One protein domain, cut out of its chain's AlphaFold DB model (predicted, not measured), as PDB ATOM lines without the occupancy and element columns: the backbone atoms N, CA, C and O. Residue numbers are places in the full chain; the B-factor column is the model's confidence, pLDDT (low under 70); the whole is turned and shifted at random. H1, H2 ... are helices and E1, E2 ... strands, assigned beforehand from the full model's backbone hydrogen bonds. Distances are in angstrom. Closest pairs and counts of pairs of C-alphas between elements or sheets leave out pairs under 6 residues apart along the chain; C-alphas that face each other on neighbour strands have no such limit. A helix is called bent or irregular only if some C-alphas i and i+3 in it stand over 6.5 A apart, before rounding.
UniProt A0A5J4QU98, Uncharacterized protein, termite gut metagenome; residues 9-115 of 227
ATOM      1  N   GLU A   9     151.950 214.233 259.980       95.50
ATOM      2  CA  GLU A   9     151.093 215.424 260.006       95.50
ATOM      3  C   GLU A   9     151.552 216.433 258.953       95.50
ATOM      4  O   GLU A   9     150.747 216.903 258.146       95.50
ATOM      5  N   PHE A  10     152.865 216.678 258.884       96.88
ATOM      6  CA  PHE A  10     153.460 217.543 257.869       96.88
ATOM      7  C   PHE A  10     153.159 217.054 256.446       96.88
ATOM      8  O   PHE A  10     152.765 217.842 255.589       96.88
ATOM      9  N   LEU A  11     153.288 215.747 256.187       96.56
ATOM     10  CA  LEU A  11     153.008 215.171 254.866       96.56
ATOM     11  C   LEU A  11     151.535 215.314 254.467       96.56
ATOM     12  O   LEU A  11     151.246 215.565 253.296       96.56
ATOM     13  N   HIS A  12     150.605 215.180 255.416       95.62
ATOM     14  CA  HIS A  12     149.185 215.419 255.156       95.62
ATOM     15  C   HIS A  12     148.886 216.898 254.890       95.62
ATOM     16  O   HIS A  12     148.149 217.195 253.951       95.62
ATOM     17  N   GLY A  13     149.492 217.823 255.641       95.94
ATOM     18  CA  GLY A  13     149.372 219.259 255.364       95.94
ATOM     19  C   GLY A  13     149.911 219.623 253.977       95.94
ATOM     20  O   GLY A  13     149.240 220.291 253.189       95.94
ATOM     21  N   LEU A  14     151.084 219.093 253.626       96.06
ATOM     22  CA  LEU A  14     151.701 219.307 252.321       96.06
ATOM     23  C   LEU A  14     150.858 218.728 251.175       96.06
ATOM     24  O   LEU A  14     150.757 219.344 250.116       96.06
ATOM     25  N   LEU A  15     150.222 217.572 251.373       95.44
ATOM     26  CA  LEU A  15     149.304 216.983 250.398       95.44
ATOM     27  C   LEU A  15     148.130 217.922 250.084       95.44
ATOM     28  O   LEU A  15     147.793 218.087 248.910       95.44
ATOM     29  N   VAL A  16     147.531 218.545 251.107       95.12
ATOM     30  CA  VAL A  16     146.443 219.522 250.926       95.12
ATOM     31  C   VAL A  16     146.938 220.717 250.117       95.12
ATOM     32  O   VAL A  16     146.299 221.095 249.133       95.12
ATOM     33  N   TYR A  17     148.109 221.253 250.471       95.75
ATOM     34  CA  TYR A  17     148.730 222.367 249.754       95.75
ATOM     35  C   TYR A  17     148.995 222.039 248.276       95.75
ATOM     36  O   TYR A  17     148.581 222.783 247.387       95.75
ATOM     37  N   ILE A  18     149.623 220.891 247.995       95.31
ATOM     38  CA  ILE A  18     149.895 220.434 246.625       95.31
ATOM     39  C   ILE A  18     148.590 220.275 245.843       95.31
ATOM     40  O   ILE A  18     148.517 220.687 244.687       95.31
ATOM     41  N   ASN A  19     147.560 219.681 246.449       94.69
ATOM     42  CA  ASN A  19     146.285 219.466 245.772       94.69
ATOM     43  C   ASN A  19     145.581 220.790 245.440       94.69
ATOM     44  O   ASN A  19     145.049 220.932 244.340       94.69
ATOM     45  N   HIS A  20     145.620 221.761 246.355       95.81
ATOM     46  CA  HIS A  20     145.104 223.112 246.127       95.81
ATOM     47  C   HIS A  20     145.848 223.809 244.981       95.81
ATOM     48  O   HIS A  20     145.210 224.281 244.042       95.81
ATOM     49  N   TYR A  21     147.184 223.807 245.005       96.44
ATOM     50  CA  TYR A  21     148.012 224.389 243.943       96.44
ATOM     51  C   TYR A  21     147.741 223.741 242.576       96.44
ATOM     52  O   TYR A  21     147.491 224.430 241.587       96.44
ATOM     53  N   LEU A  22     147.743 222.405 242.511       95.81
ATOM     54  CA  LEU A  22     147.489 221.681 241.264       95.81
ATOM     55  C   LEU A  22     146.091 221.977 240.715       95.81
ATOM     56  O   LEU A  22     145.957 222.208 239.513       95.81
ATOM     57  N   SER A  23     145.079 222.017 241.581       95.38
ATOM     58  CA  SER A  23     143.692 222.228 241.166       95.38
ATOM     59  C   SER A  23     143.449 223.670 240.716       95.38
ATOM     60  O   SER A  23     142.900 223.887 239.637       95.38
ATOM     61  N   ASN A  24     143.905 224.650 241.499       95.75
ATOM     62  CA  ASN A  24     143.560 226.058 241.295       95.75
ATOM     63  C   ASN A  24     144.485 226.761 240.299       95.75
ATOM     64  O   ASN A  24     144.010 227.516 239.455       95.75
ATOM     65  N   GLU A  25     145.792 226.491 240.345       96.31
ATOM     66  CA  GLU A  25     146.760 227.183 239.485       96.31
ATOM     67  C   GLU A  25     147.080 226.413 238.203       96.31
ATOM     68  O   GLU A  25     147.440 227.009 237.185       96.31
ATOM     69  N   ARG A  26     146.983 225.077 238.238       95.62
ATOM     70  CA  ARG A  26     147.384 224.216 237.112       95.62
ATOM     71  C   ARG A  26     146.234 223.451 236.467       95.62
ATOM     72  O   ARG A  26     146.463 222.845 235.424       95.62
ATOM     73  N   LYS A  27     145.019 223.494 237.031       95.81
ATOM     74  CA  LYS A  27     143.846 222.723 236.569       95.81
ATOM     75  C   LYS A  27     144.143 221.220 236.421       95.81
ATOM     76  O   LYS A  27     143.621 220.554 235.529       95.81
ATOM     77  N   LEU A  28     145.009 220.689 237.283       96.25
ATOM     78  CA  LEU A  28     145.395 219.282 237.335       96.25
ATOM     79  C   LEU A  28     144.795 218.631 238.576       96.25
ATOM     80  O   LEU A  28     144.809 219.207 239.660       96.25
ATOM     81  N   THR A  29     144.327 217.394 238.435       93.56
ATOM     82  CA  THR A  29     143.786 216.615 239.550       93.56
ATOM     83  C   THR A  29     144.781 215.558 240.008       93.56
ATOM     84  O   THR A  29     145.419 214.865 239.207       93.56
ATOM     85  N   LEU A  30     144.931 215.416 241.326       92.06
ATOM     86  CA  LEU A  30     145.767 214.366 241.891       92.06
ATOM     87  C   LEU A  30     145.048 213.018 241.781       92.06
ATOM     88  O   LEU A  30     143.893 212.866 242.176       92.06
ATOM     89  N   LYS A  31     145.747 212.002 241.271       93.75
ATOM     90  CA  LYS A  31     145.191 210.651 241.162       93.75
ATOM     91  C   LYS A  31     144.929 210.061 242.552       93.75
ATOM     92  O   LYS A  31     145.819 210.061 243.395       93.75
ATOM     93  N   SER A  32     143.750 209.473 242.754       91.56
ATOM     94  CA  SER A  32     143.256 208.975 244.053       91.56
ATOM     95  C   SER A  32     144.083 207.861 244.707       91.56
ATOM     96  O   SER A  32     143.887 207.554 245.875       91.56
ATOM     97  N   ASN A  33     145.022 207.248 243.984       91.62
ATOM     98  CA  ASN A  33     145.865 206.166 244.488       91.62
ATOM     99  C   ASN A  33     147.151 206.652 245.187       91.62
ATOM    100  O   ASN A  33     148.096 205.871 245.327       91.62
ATOM    101  N   TYR A  34     147.220 207.926 245.582       91.75
ATOM    102  CA  TYR A  34     148.299 208.424 246.433       91.75
ATOM    103  C   TYR A  34     148.183 207.819 247.837       91.75
ATOM    104  O   TYR A  34     147.092 207.503 248.307       91.75
ATOM    105  N   GLN A  35     149.313 207.639 248.520       92.44
ATOM    106  CA  GLN A  35     149.338 207.061 249.863       92.44
ATOM    107  C   GLN A  35     150.471 207.681 250.684       92.44
ATOM    108  O   GLN A  35     151.571 207.871 250.168       92.44
ATOM    109  N   VAL A  36     150.205 207.940 251.966       93.50
ATOM    110  CA  VAL A  36     151.212 208.314 252.970       93.50
ATOM    111  C   VAL A  36     151.450 207.093 253.853       93.50
ATOM    112  O   VAL A  36     150.517 206.590 254.477       93.50
ATOM    113  N   PHE A  37     152.677 206.579 253.875       94.00
ATOM    114  CA  PHE A  37     153.008 205.352 254.599       94.00
ATOM    115  C   PHE A  37     154.473 205.341 255.054       94.00
ATOM    116  O   PHE A  37     155.319 205.966 254.411       94.00
ATOM    117  N   PRO A  38     154.798 204.612 256.137       93.25
ATOM    118  CA  PRO A  38     156.177 204.459 256.580       93.25
ATOM    119  C   PRO A  38     156.982 203.597 255.598       93.25
ATOM    120  O   PRO A  38     156.555 202.510 255.198       93.25
ATOM    121  N   VAL A  39     158.194 204.047 255.255       92.25
ATOM    122  CA  VAL A  39     159.078 203.371 254.284       92.25
ATOM    123  C   VAL A  39     159.431 201.948 254.726       92.25
ATOM    124  O   VAL A  39     159.514 201.051 253.891       92.25
ATOM    125  N   GLN A  40     159.574 201.707 256.032       90.19
ATOM    126  CA  GLN A  40     159.942 200.396 256.573       90.19
ATOM    127  C   GLN A  40     158.898 199.310 256.277       90.19
ATOM    128  O   GLN A  40     159.270 198.157 256.079       90.19
ATOM    129  N   ALA A  41     157.614 199.669 256.196       89.75
ATOM    130  CA  ALA A  41     156.536 198.698 256.014       89.75
ATOM    131  C   ALA A  41     156.421 198.179 254.571       89.75
ATOM    132  O   ALA A  41     155.989 197.048 254.356       89.75
ATOM    133  N   ARG A  42     156.772 198.994 253.567       89.81
ATOM    134  CA  ARG A  42     156.467 198.686 252.155       89.81
ATOM    135  C   ARG A  42     157.607 198.950 251.172       89.81
ATOM    136  O   ARG A  42     157.640 198.343 250.101       89.81
ATOM    137  N   GLY A  43     158.531 199.837 251.525       93.25
ATOM    138  CA  GLY A  43     159.493 200.415 250.597       93.25
ATOM    139  C   GLY A  43     158.845 201.381 249.597       93.25
ATOM    140  O   GLY A  43     157.639 201.350 249.344       93.25
ATOM    141  N   ILE A  44     159.656 202.264 249.025       94.69
ATOM    142  CA  ILE A  44     159.210 203.274 248.058       94.69
ATOM    143  C   ILE A  44     159.333 202.689 246.652       94.69
ATOM    144  O   ILE A  44     160.439 202.397 246.208       94.69
ATOM    145  N   ASP A  45     158.219 202.532 245.940       93.69
ATOM    146  CA  ASP A  45     158.209 202.093 244.540       93.69
ATOM    147  C   ASP A  45     158.378 203.301 243.608       93.69
ATOM    148  O   ASP A  45     157.452 204.097 243.431       93.69
ATOM    149  N   PHE A  46     159.572 203.463 243.035       92.81
ATOM    150  CA  PHE A  46     159.915 204.600 242.184       92.81
ATOM    151  C   PHE A  46     160.859 204.191 241.049       92.81
ATOM    152  O   PHE A  46     161.776 203.397 241.237       92.81
ATOM    153  N   ALA A  47     160.610 204.712 239.842       91.50
ATOM    154  CA  ALA A  47     161.400 204.449 238.629       91.50
ATOM    155  C   ALA A  47     161.652 202.952 238.303       91.50
ATOM    156  O   ALA A  47     162.600 202.604 237.608       91.50
ATOM    157  N   GLY A  48     160.794 202.042 238.784       92.44
ATOM    158  CA  GLY A  48     160.939 200.593 238.577       92.44
ATOM    159  C   GLY A  48     161.760 199.864 239.649       92.44
ATOM    160  O   GLY A  48     161.921 198.638 239.562       92.44
ATOM    161  N   TYR A  49     162.219 200.584 240.666       95.56
ATOM    162  CA  TYR A  49     162.862 200.053 241.859       95.56
ATOM    163  C   TYR A  49     161.958 200.202 243.081       95.56
ATOM    164  O   TYR A  49     161.053 201.029 243.114       95.56
ATOM    165  N   ILE A  50     162.212 199.378 244.088       95.00
ATOM    166  CA  ILE A  50     161.597 199.446 245.405       95.00
ATOM    167  C   ILE A  50     162.725 199.701 246.398       95.00
ATOM    168  O   ILE A  50     163.566 198.824 246.618       95.00
ATOM    169  N   PHE A  51     162.753 200.907 246.952       95.25
ATOM    170  CA  PHE A  51     163.774 201.364 247.887       95.25
ATOM    171  C   PHE A  51     163.367 201.021 249.319       95.25
ATOM    172  O   PHE A  51     162.293 201.416 249.775       95.25
ATOM    173  N   TYR A  52     164.233 200.300 250.023       94.50
ATOM    174  CA  TYR A  52     164.176 200.095 251.469       94.50
ATOM    175  C   TYR A  52     165.381 200.783 252.110       94.50
ATOM    176  O   TYR A  52     166.347 201.108 251.426       94.50
ATOM    177  N   HIS A  53     165.366 200.935 253.434       93.56
ATOM    178  CA  HIS A  53     166.490 201.518 254.174       93.56
ATOM    179  C   HIS A  53     167.813 200.761 253.971       93.56
ATOM    180  O   HIS A  53     168.872 201.373 253.977       93.56
ATOM    181  N   THR A  54     167.761 199.438 253.781       94.50
ATOM    182  CA  THR A  54     168.963 198.587 253.699       94.50
ATOM    183  C   THR A  54     169.333 198.162 252.284       94.50
ATOM    184  O   THR A  54     170.473 197.787 252.032       94.50
ATOM    185  N   HIS A  55     168.377 198.137 251.357       93.75
ATOM    186  CA  HIS A  55     168.600 197.582 250.027       93.75
ATOM    187  C   HIS A  55     167.568 198.076 249.014       93.75
ATOM    188  O   HIS A  55     166.485 198.548 249.354       93.75
ATOM    189  N   ILE A  56     167.890 197.890 247.735       95.44
ATOM    190  CA  ILE A  56     167.023 198.239 246.609       95.44
ATOM    191  C   ILE A  56     166.607 196.951 245.901       95.44
ATOM    192  O   ILE A  56     167.444 196.094 245.609       95.44
ATOM    193  N   ARG A  57     165.318 196.795 245.597       94.88
ATOM    194  CA  ARG A  57     164.784 195.649 244.839       94.88
ATOM    195  C   ARG A  57     164.240 196.110 243.494       94.88
ATOM    196  O   ARG A  57     163.619 197.157 243.405       94.88
ATOM    197  N   ALA A  58     164.370 195.297 242.453       95.38
ATOM    198  CA  ALA A  58     163.639 195.528 241.207       95.38
ATOM    199  C   ALA A  58     162.154 195.145 241.337       95.38
ATOM    200  O   ALA A  58     161.806 194.096 241.907       95.38
ATOM    201  N   ARG A  59     161.274 195.951 240.728       93.62
ATOM    202  CA  ARG A  59     159.834 195.675 240.647       93.62
ATOM    203  C   ARG A  59     159.568 194.339 239.949       93.62
ATOM    204  O   ARG A  59     160.227 193.986 238.969       93.62
ATOM    205  N   LYS A  60     158.553 193.599 240.413       93.44
ATOM    206  CA  LYS A  60     158.189 192.268 239.880       93.44
ATOM    207  C   LYS A  60     158.026 192.266 238.354       93.44
ATOM    208  O   LYS A  60     158.543 191.365 237.698       93.44
ATOM    209  N   LYS A  61     157.386 193.301 237.792       94.38
ATOM    210  CA  LYS A  61     157.183 193.454 236.342       94.38
ATOM    211  C   LYS A  61     158.502 193.490 235.562       94.38
ATOM    212  O   LYS A  61     158.592 192.831 234.532       94.38
ATOM    213  N   ASN A  62     159.527 194.181 236.065       93.75
ATOM    214  CA  ASN A  62     160.823 194.301 235.386       93.75
ATOM    215  C   ASN A  62     161.561 192.957 235.371       93.75
ATOM    216  O   ASN A  62     162.034 192.523 234.321       93.75
ATOM    217  N   LYS A  63     161.544 192.239 236.503       92.25
ATOM    218  CA  LYS A  63     162.104 190.880 236.610       92.25
ATOM    219  C   LYS A  63     161.429 189.911 235.642       92.25
ATOM    220  O   LYS A  63     162.097 189.216 234.883       92.25
ATOM    221  N   GLN A  64     160.097 189.902 235.635       94.81
ATOM    222  CA  GLN A  64     159.318 189.059 234.727       94.81
ATOM    223  C   GLN A  64     159.540 189.434 233.257       94.81
ATOM    224  O   GLN A  64     159.628 188.548 232.414       94.81
ATOM    225  N   GLY A  65     159.648 190.728 232.944       94.69
ATOM    226  CA  GLY A  65     159.925 191.207 231.591       94.69
ATOM    227  C   GLY A  65     161.264 190.703 231.057       94.69
ATOM    228  O   GLY A  65     161.325 190.229 229.923       94.69
ATOM    229  N   LEU A  66     162.313 190.737 231.886       94.38
ATOM    230  CA  LEU A  66     163.618 190.181 231.527       94.38
ATOM    231  C   LEU A  66     163.551 188.658 231.333       94.38
ATOM    232  O   LEU A  66     163.991 188.177 230.294       94.38
ATOM    233  N   ILE A  67     162.926 187.913 232.255       94.69
ATOM    234  CA  ILE A  67     162.756 186.454 232.111       94.69
ATOM    235  C   ILE A  67     162.053 186.110 230.793       94.69
ATOM    236  O   ILE A  67     162.548 185.282 230.033       94.69
ATOM    237  N   ARG A  68     160.915 186.750 230.494       95.50
ATOM    238  CA  ARG A  68     160.142 186.460 229.275       95.50
ATOM    239  C   ARG A  68     160.960 186.707 228.010       95.50
ATOM    240  O   ARG A  68     160.918 185.878 227.108       95.50
ATOM    241  N   LYS A  69     161.726 187.804 227.952       94.25
ATOM    242  CA  LYS A  69     162.586 188.109 226.797       94.25
ATOM    243  C   LYS A  69     163.712 187.081 226.652       94.25
ATOM    244  O   LYS A  69     163.919 186.594 225.548       94.25
ATOM    245  N   VAL A  70     164.378 186.701 227.745       93.94
ATOM    246  CA  VAL A  70     165.420 185.656 227.724       93.94
ATOM    247  C   VAL A  70     164.846 184.322 227.243       93.94
ATOM    248  O   VAL A  70     165.427 183.691 226.368       93.94
ATOM    249  N   LEU A  71     163.688 183.900 227.761       93.75
ATOM    250  CA  LEU A  71     163.053 182.648 227.344       93.75
ATOM    251  C   LEU A  71     162.624 182.674 225.874       93.75
ATOM    252  O   LEU A  71     162.806 181.678 225.183       93.75
ATOM    253  N   ALA A  72     162.087 183.796 225.388       95.06
ATOM    254  CA  ALA A  72     161.726 183.942 223.980       95.06
ATOM    255  C   ALA A  72     162.950 183.787 223.063       95.06
ATOM    256  O   ALA A  72     162.888 183.040 222.093       95.06
ATOM    257  N   LEU A  73     164.076 184.418 223.407       93.56
ATOM    258  CA  LEU A  73     165.306 184.317 222.616       93.56
ATOM    259  C   LEU A  73     165.940 182.922 222.678       93.56
ATOM    260  O   LEU A  73     166.423 182.423 221.667       93.56
ATOM    261  N   ARG A  74     165.879 182.253 223.836       92.06
ATOM    262  CA  ARG A  74     166.317 180.853 223.959       92.06
ATOM    263  C   ARG A  74     165.483 179.914 223.092       92.06
ATOM    264  O   ARG A  74     166.043 179.037 222.450       92.06
ATOM    265  N   LYS A  75     164.162 180.117 223.038       94.44
ATOM    266  CA  LYS A  75     163.268 179.344 222.157       94.44
ATOM    267  C   LYS A  75     163.577 179.546 220.673       94.44
ATOM    268  O   LYS A  75     163.327 178.646 219.888       94.44
ATOM    269  N   GLN A  76     164.127 180.700 220.301       93.56
ATOM    270  CA  GLN A  76     164.580 180.988 218.938       93.56
ATOM    271  C   GLN A  76     165.956 180.379 218.612       93.56
ATOM    272  O   GLN A  76     166.434 180.556 217.498       93.56
ATOM    273  N   GLY A  77     166.613 179.701 219.560       91.50
ATOM    274  CA  GLY A  77     167.926 179.087 219.342       91.50
ATOM    275  C   GLY A  77     169.101 180.071 219.311       91.50
ATOM    276  O   GLY A  77     170.187 179.695 218.881       91.50
ATOM    277  N   ARG A  78     168.914 181.319 219.765       89.31
ATOM    278  CA  ARG A  78     169.988 182.326 219.829       89.31
ATOM    279  C   ARG A  78     171.104 181.892 220.781       89.31
ATOM    280  O   ARG A  78     170.845 181.278 221.824       89.31
ATOM    281  N   SER A  79     172.338 182.266 220.455       87.94
ATOM    282  CA  SER A  79     173.486 181.995 221.325       87.94
ATOM    283  C   SER A  79     173.404 182.810 222.625       87.94
ATOM    284  O   SER A  79     172.723 183.836 222.705       87.94
ATOM    285  N   GLN A  80     174.102 182.376 223.680       84.44
ATOM    286  CA  GLN A  80     174.071 183.096 224.965       84.44
ATOM    287  C   GLN A  80     174.629 184.522 224.857       84.44
ATOM    288  O   GLN A  80     174.122 185.421 225.527       84.44
ATOM    289  N   GLU A  81     175.622 184.749 223.993       85.94
ATOM    290  CA  GLU A  81     176.196 186.080 223.771       85.94
ATOM    291  C   GLU A  81     175.200 187.015 223.067       85.94
ATOM    292  O   GLU A  81     175.012 188.153 223.495       85.94
ATOM    293  N   GLU A  82     174.466 186.524 222.066       89.25
ATOM    294  CA  GLU A  82     173.402 187.295 221.404       89.25
ATOM    295  C   GLU A  82     172.271 187.652 222.373       89.25
ATOM    296  O   GLU A  82     171.792 188.788 222.396       89.25
ATOM    297  N   ILE A  83     171.867 186.699 223.219       90.81
ATOM    298  CA  ILE A  83     170.855 186.935 224.255       90.81
ATOM    299  C   ILE A  83     171.325 188.033 225.208       90.81
ATOM    300  O   ILE A  83     170.539 188.911 225.583       90.81
ATOM    301  N   ARG A  84     172.598 188.001 225.602       87.69
ATOM    302  CA  ARG A  84     173.189 188.991 226.499       87.69
ATOM    303  C   ARG A  84     173.219 190.378 225.861       87.69
ATOM    304  O   ARG A  84     172.834 191.336 226.528       87.69
ATOM    305  N   LEU A  85     173.597 190.482 224.587       89.94
ATOM    306  CA  LEU A  85     173.583 191.742 223.836       89.94
ATOM    307  C   LEU A  85     172.165 192.318 223.735       89.94
ATOM    308  O   LEU A  85     171.930 193.461 224.128       89.94
ATOM    309  N   GLU A  86     171.185 191.513 223.320       90.62
ATOM    310  CA  GLU A  86     169.794 191.972 223.197       90.62
ATOM    311  C   GLU A  86     169.143 192.334 224.541       90.62
ATOM    312  O   GLU A  86     168.208 193.143 224.606       90.62
ATOM    313  N   THR A  87     169.590 191.717 225.634       92.19
ATOM    314  CA  THR A  87     169.060 191.982 226.976       92.19
ATOM    315  C   THR A  87     169.908 192.962 227.783       92.19
ATOM    316  O   THR A  87     169.501 193.303 228.897       92.19
ATOM    317  N   ALA A  88     171.001 193.496 227.223       90.69
ATOM    318  CA  ALA A  88     171.984 194.323 227.922       90.69
ATOM    319  C   ALA A  88     171.357 195.514 228.658       90.69
ATOM    320  O   ALA A  88     171.644 195.729 229.830       90.69
ATOM    321  N   SER A  89     170.418 196.226 228.024       91.81
ATOM    322  CA  SER A  89     169.689 197.337 228.658       91.81
ATOM    323  C   SER A  89     168.931 196.897 229.923       91.81
ATOM    324  O   SER A  89     169.015 197.533 230.975       91.81
ATOM    325  N   ARG A  90     168.235 195.753 229.864       92.38
ATOM    326  CA  ARG A  90     167.494 195.203 231.011       92.38
ATOM    327  C   ARG A  90     168.434 194.650 232.076       92.38
ATOM    328  O   ARG A  90     168.134 194.774 233.257       92.38
ATOM    329  N   VAL A  91     169.545 194.037 231.677       91.38
ATOM    330  CA  VAL A  91     170.573 193.556 232.607       91.38
ATOM    331  C   VAL A  91     171.221 194.738 233.331       91.38
ATOM    332  O   VAL A  91     171.309 194.698 234.553       91.38
ATOM    333  N   GLY A  92     171.557 195.817 232.619       91.44
ATOM    334  CA  GLY A  92     172.083 197.060 233.188       91.44
ATOM    335  C   GLY A  92     171.156 197.653 234.247       91.44
ATOM    336  O   GLY A  92     171.586 197.924 235.364       91.44
ATOM    337  N   PHE A  93     169.852 197.717 233.959       92.94
ATOM    338  CA  PHE A  93     168.851 198.121 234.951       92.94
ATOM    339  C   PHE A  93     168.916 197.265 236.231       92.94
ATOM    340  O   PHE A  93     168.786 197.777 237.344       92.94
ATOM    341  N   MET A  94     169.125 195.956 236.096       93.25
ATOM    342  CA  MET A  94     169.158 195.038 237.234       93.25
ATOM    343  C   MET A  94     170.436 195.180 238.077       93.25
ATOM    344  O   MET A  94     170.373 194.940 239.278       93.25
ATOM    345  N   ILE A  95     171.557 195.641 237.512       90.31
ATOM    346  CA  ILE A  95     172.819 195.842 238.255       90.31
ATOM    347  C   ILE A  95     172.655 196.841 239.412       90.31
ATOM    348  O   ILE A  95     173.253 196.655 240.469       90.31
ATOM    349  N   HIS A  96     171.793 197.850 239.263       91.44
ATOM    350  CA  HIS A  96     171.540 198.866 240.295       91.44
ATOM    351  C   HIS A  96     170.588 198.408 241.416       91.44
ATOM    352  O   HIS A  96     170.117 199.218 242.214       91.44
ATOM    353  N   CYS A  97     170.267 197.114 241.494       92.81
ATOM    354  CA  CYS A  97     169.454 196.559 242.571       92.81
ATOM    355  C   CYS A  97     170.018 195.229 243.078       92.81
ATOM    356  O   CYS A  97     170.910 194.626 242.483       92.81
ATOM    357  N   ASN A  98     169.477 194.735 244.189       92.81
ATOM    358  CA  ASN A  98     169.870 193.449 244.749       92.81
ATOM    359  C   ASN A  98     169.337 192.285 243.885       92.81
ATOM    360  O   ASN A  98     168.293 191.692 244.173       92.81
ATOM    361  N   SER A  99     170.039 191.983 242.786       91.12
ATOM    362  CA  SER A  99     169.666 190.947 241.813       91.12
ATOM    363  C   SER A  99     170.805 190.001 241.430       91.12
ATOM    364  O   SER A  99     170.706 189.321 240.407       91.12
ATOM    365  N   ARG A 100     171.887 189.928 242.217       87.69
ATOM    366  CA  ARG A 100     173.071 189.101 241.892       87.69
ATOM    367  C   ARG A 100     172.691 187.639 241.642       87.69
ATOM    368  O   ARG A 100     173.055 187.073 240.616       87.69
ATOM    369  N   HIS A 101     171.891 187.057 242.538       89.25
ATOM    370  CA  HIS A 101     171.409 185.683 242.386       89.25
ATOM    371  C   HIS A 101     170.502 185.530 241.157       89.25
ATOM    372  O   HIS A 101     170.685 184.615 240.367       89.25
ATOM    373  N   PHE A 102     169.595 186.484 240.933       90.12
ATOM    374  CA  PHE A 102     168.685 186.476 239.788       90.12
ATOM    375  C   PHE A 102     169.421 186.507 238.435       90.12
ATOM    376  O   PHE A 102     169.087 185.738 237.537       90.12
ATOM    377  N   LEU A 103     170.443 187.358 238.291       89.88
ATOM    378  CA  LEU A 103     171.253 187.424 237.069       89.88
ATOM    379  C   LEU A 103     172.103 186.162 236.875       89.88
ATOM    380  O   LEU A 103     172.260 185.710 235.740       89.88
ATOM    381  N   LYS A 104     172.593 185.570 237.972       87.12
ATOM    382  CA  LYS A 104     173.314 184.291 237.955       87.12
ATOM    383  C   LYS A 104     172.419 183.151 237.465       87.12
ATOM    384  O   LYS A 104     172.839 182.410 236.589       87.12
ATOM    385  N   THR A 105     171.179 183.043 237.947       86.94
ATOM    386  CA  THR A 105     170.219 182.017 237.492       86.94
ATOM    387  C   THR A 105     169.903 182.130 235.997       86.94
ATOM    388  O   THR A 105     169.623 181.135 235.336       86.94
ATOM    389  N   LEU A 106     169.959 183.342 235.439       85.06
ATOM    390  CA  LEU A 106     169.746 183.573 234.010       85.06
ATOM    391  C   LEU A 106     171.019 183.413 233.162       85.06
ATOM    392  O   LEU A 106     170.926 183.560 231.947       85.06
ATOM    393  N   ASN A 107     172.175 183.090 233.755       82.00
ATOM    394  CA  ASN A 107     173.491 183.060 233.098       82.00
ATOM    395  C   ASN A 107     173.856 184.385 232.396       82.00
ATOM    396  O   ASN A 107     174.574 184.397 231.402       82.00
ATOM    397  N   MET A 108     173.370 185.520 232.912       81.88
ATOM    398  CA  MET A 108     173.575 186.850 232.309       81.88
ATOM    399  C   MET A 108     174.777 187.605 232.895       81.88
ATOM    400  O   MET A 108     175.039 188.748 232.530       81.88
ATOM    401  N   THR A 109     175.520 186.981 233.812       69.38
ATOM    402  CA  THR A 109     176.712 187.564 234.448       69.38
ATOM    403  C   THR A 109     177.952 187.525 233.557       69.38
ATOM    404  O   THR A 109     178.964 188.114 233.923       69.38
ATOM    405  N   GLY A 110     177.898 186.840 232.406       64.56
ATOM    406  CA  GLY A 110     178.992 186.789 231.430       64.56
ATOM    407  C   GLY A 110     180.257 186.066 231.902       64.56
ATOM    408  O   GLY A 110     181.256 186.075 231.197       64.56
ATOM    409  N   MET A 111     180.227 185.460 233.089       64.56
ATOM    410  CA  MET A 111     181.343 184.716 233.663       64.56
ATOM    411  C   MET A 111     181.034 183.228 233.603       64.56
ATOM    412  O   MET A 111     180.062 182.774 234.213       64.56
ATOM    413  N   LYS A 112     181.874 182.486 232.880       63.84
ATOM    414  CA  LYS A 112     181.908 181.024 232.946       63.84
ATOM    415  C   LYS A 112     182.339 180.603 234.345       63.84
ATOM    416  O   LYS A 112     183.126 181.305 234.991       63.84
ATOM    417  N   LYS A 113     181.834 179.473 234.833       62.94
ATOM    418  CA  LYS A 113     182.376 178.913 236.078       62.94
ATOM    419  C   LYS A 113     183.815 178.476 235.826       62.94
ATOM    420  O   LYS A 113     184.133 178.001 234.742       62.94
ATOM    421  N   PHE A 114     184.674 178.579 236.838       56.03
ATOM    422  CA  PHE A 114     186.053 178.096 236.731       56.03
ATOM    423  C   PHE A 114     186.106 176.627 236.286       56.03
ATOM    424  O   PHE A 114     186.886 176.287 235.410       56.03
ATOM    425  N   SER A 115     185.191 175.790 236.785       64.19
ATOM    426  CA  SER A 115     185.033 174.388 236.375       64.19
ATOM    427  C   SER A 115     184.739 174.184 234.883       64.19
ATOM    428  O   SER A 115     185.043 173.132 234.350       64.19
TER     429      SER A 115
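Overview. This is residues 9 to 115 of the 227 residues of an uncharacterized protein of termite gut metagenome (UniProt A0A5J4QU98). A small three-stranded sheet lies between a lone helix, H1, at one end of the long axis and a helical hairpin, H3 and H4, with short H5 beside it, at the other. A long link joins H1 to the small part with H2 and the sheet. The printed part has 107 residues, in the order H1 H2 E1 E2 E3 H3 H4 H5, and is mostly helix. The antiparallel sheet runs E1 E2 E3, a meander, each strand the antiparallel neighbour of the one before. The whole is extended, with a radius of gyration of the C-alphas of 20.1 A and spans of 62 by 31 by 16 A.

Along the chain. The strands are E1, residues 44 to 46, E2, residues 49 to 51, and E3, residues 56 to 58. H3, residues 60 to 75, is 22.5 A long, and H4, residues 80 to 95, 18.5 A. H5 is residues 100 to 105, ending at C-alpha 105 (170.219, 182.017, 237.492). H2 is residues 39 to 42. H1, residues 9 to 26, is 24.8 A long and begins at C-alpha 9 (151.093, 215.424, 260.006).

Arrangement. In the hairpin E1 and E2, N 44 and O 51 are 2.9 A apart, within hydrogen-bond range; in the hairpin E2 and E3, N 50 and O 57 are 2.7 A apart. H4 only grazes the sheet with residues 93 to 95. H3 and H4 touch, closest at the C-alphas of Leu 73 and Ile 83, 6.4 A, at a shallow tilt of 4 degrees, opposite ways. H4 is irregular, with C-alphas 86 and 89 7.7 A apart and a kink of 72 degrees near residue 89. H3 and H5 are near each other. H1 and H2 are apart. Every O i to N i+4 pair is within range in H1, H3 and H5, and 10 of 12 in H4; H2 is too short for one.

Size, cuts and confidence. The C-alphas of Asn 24 and Ser 115, the two farthest apart, are 66.4 A apart. The printed part has no cut. The link H1 to H2 is long. Residues 109 to 115 are under pLDDT 70.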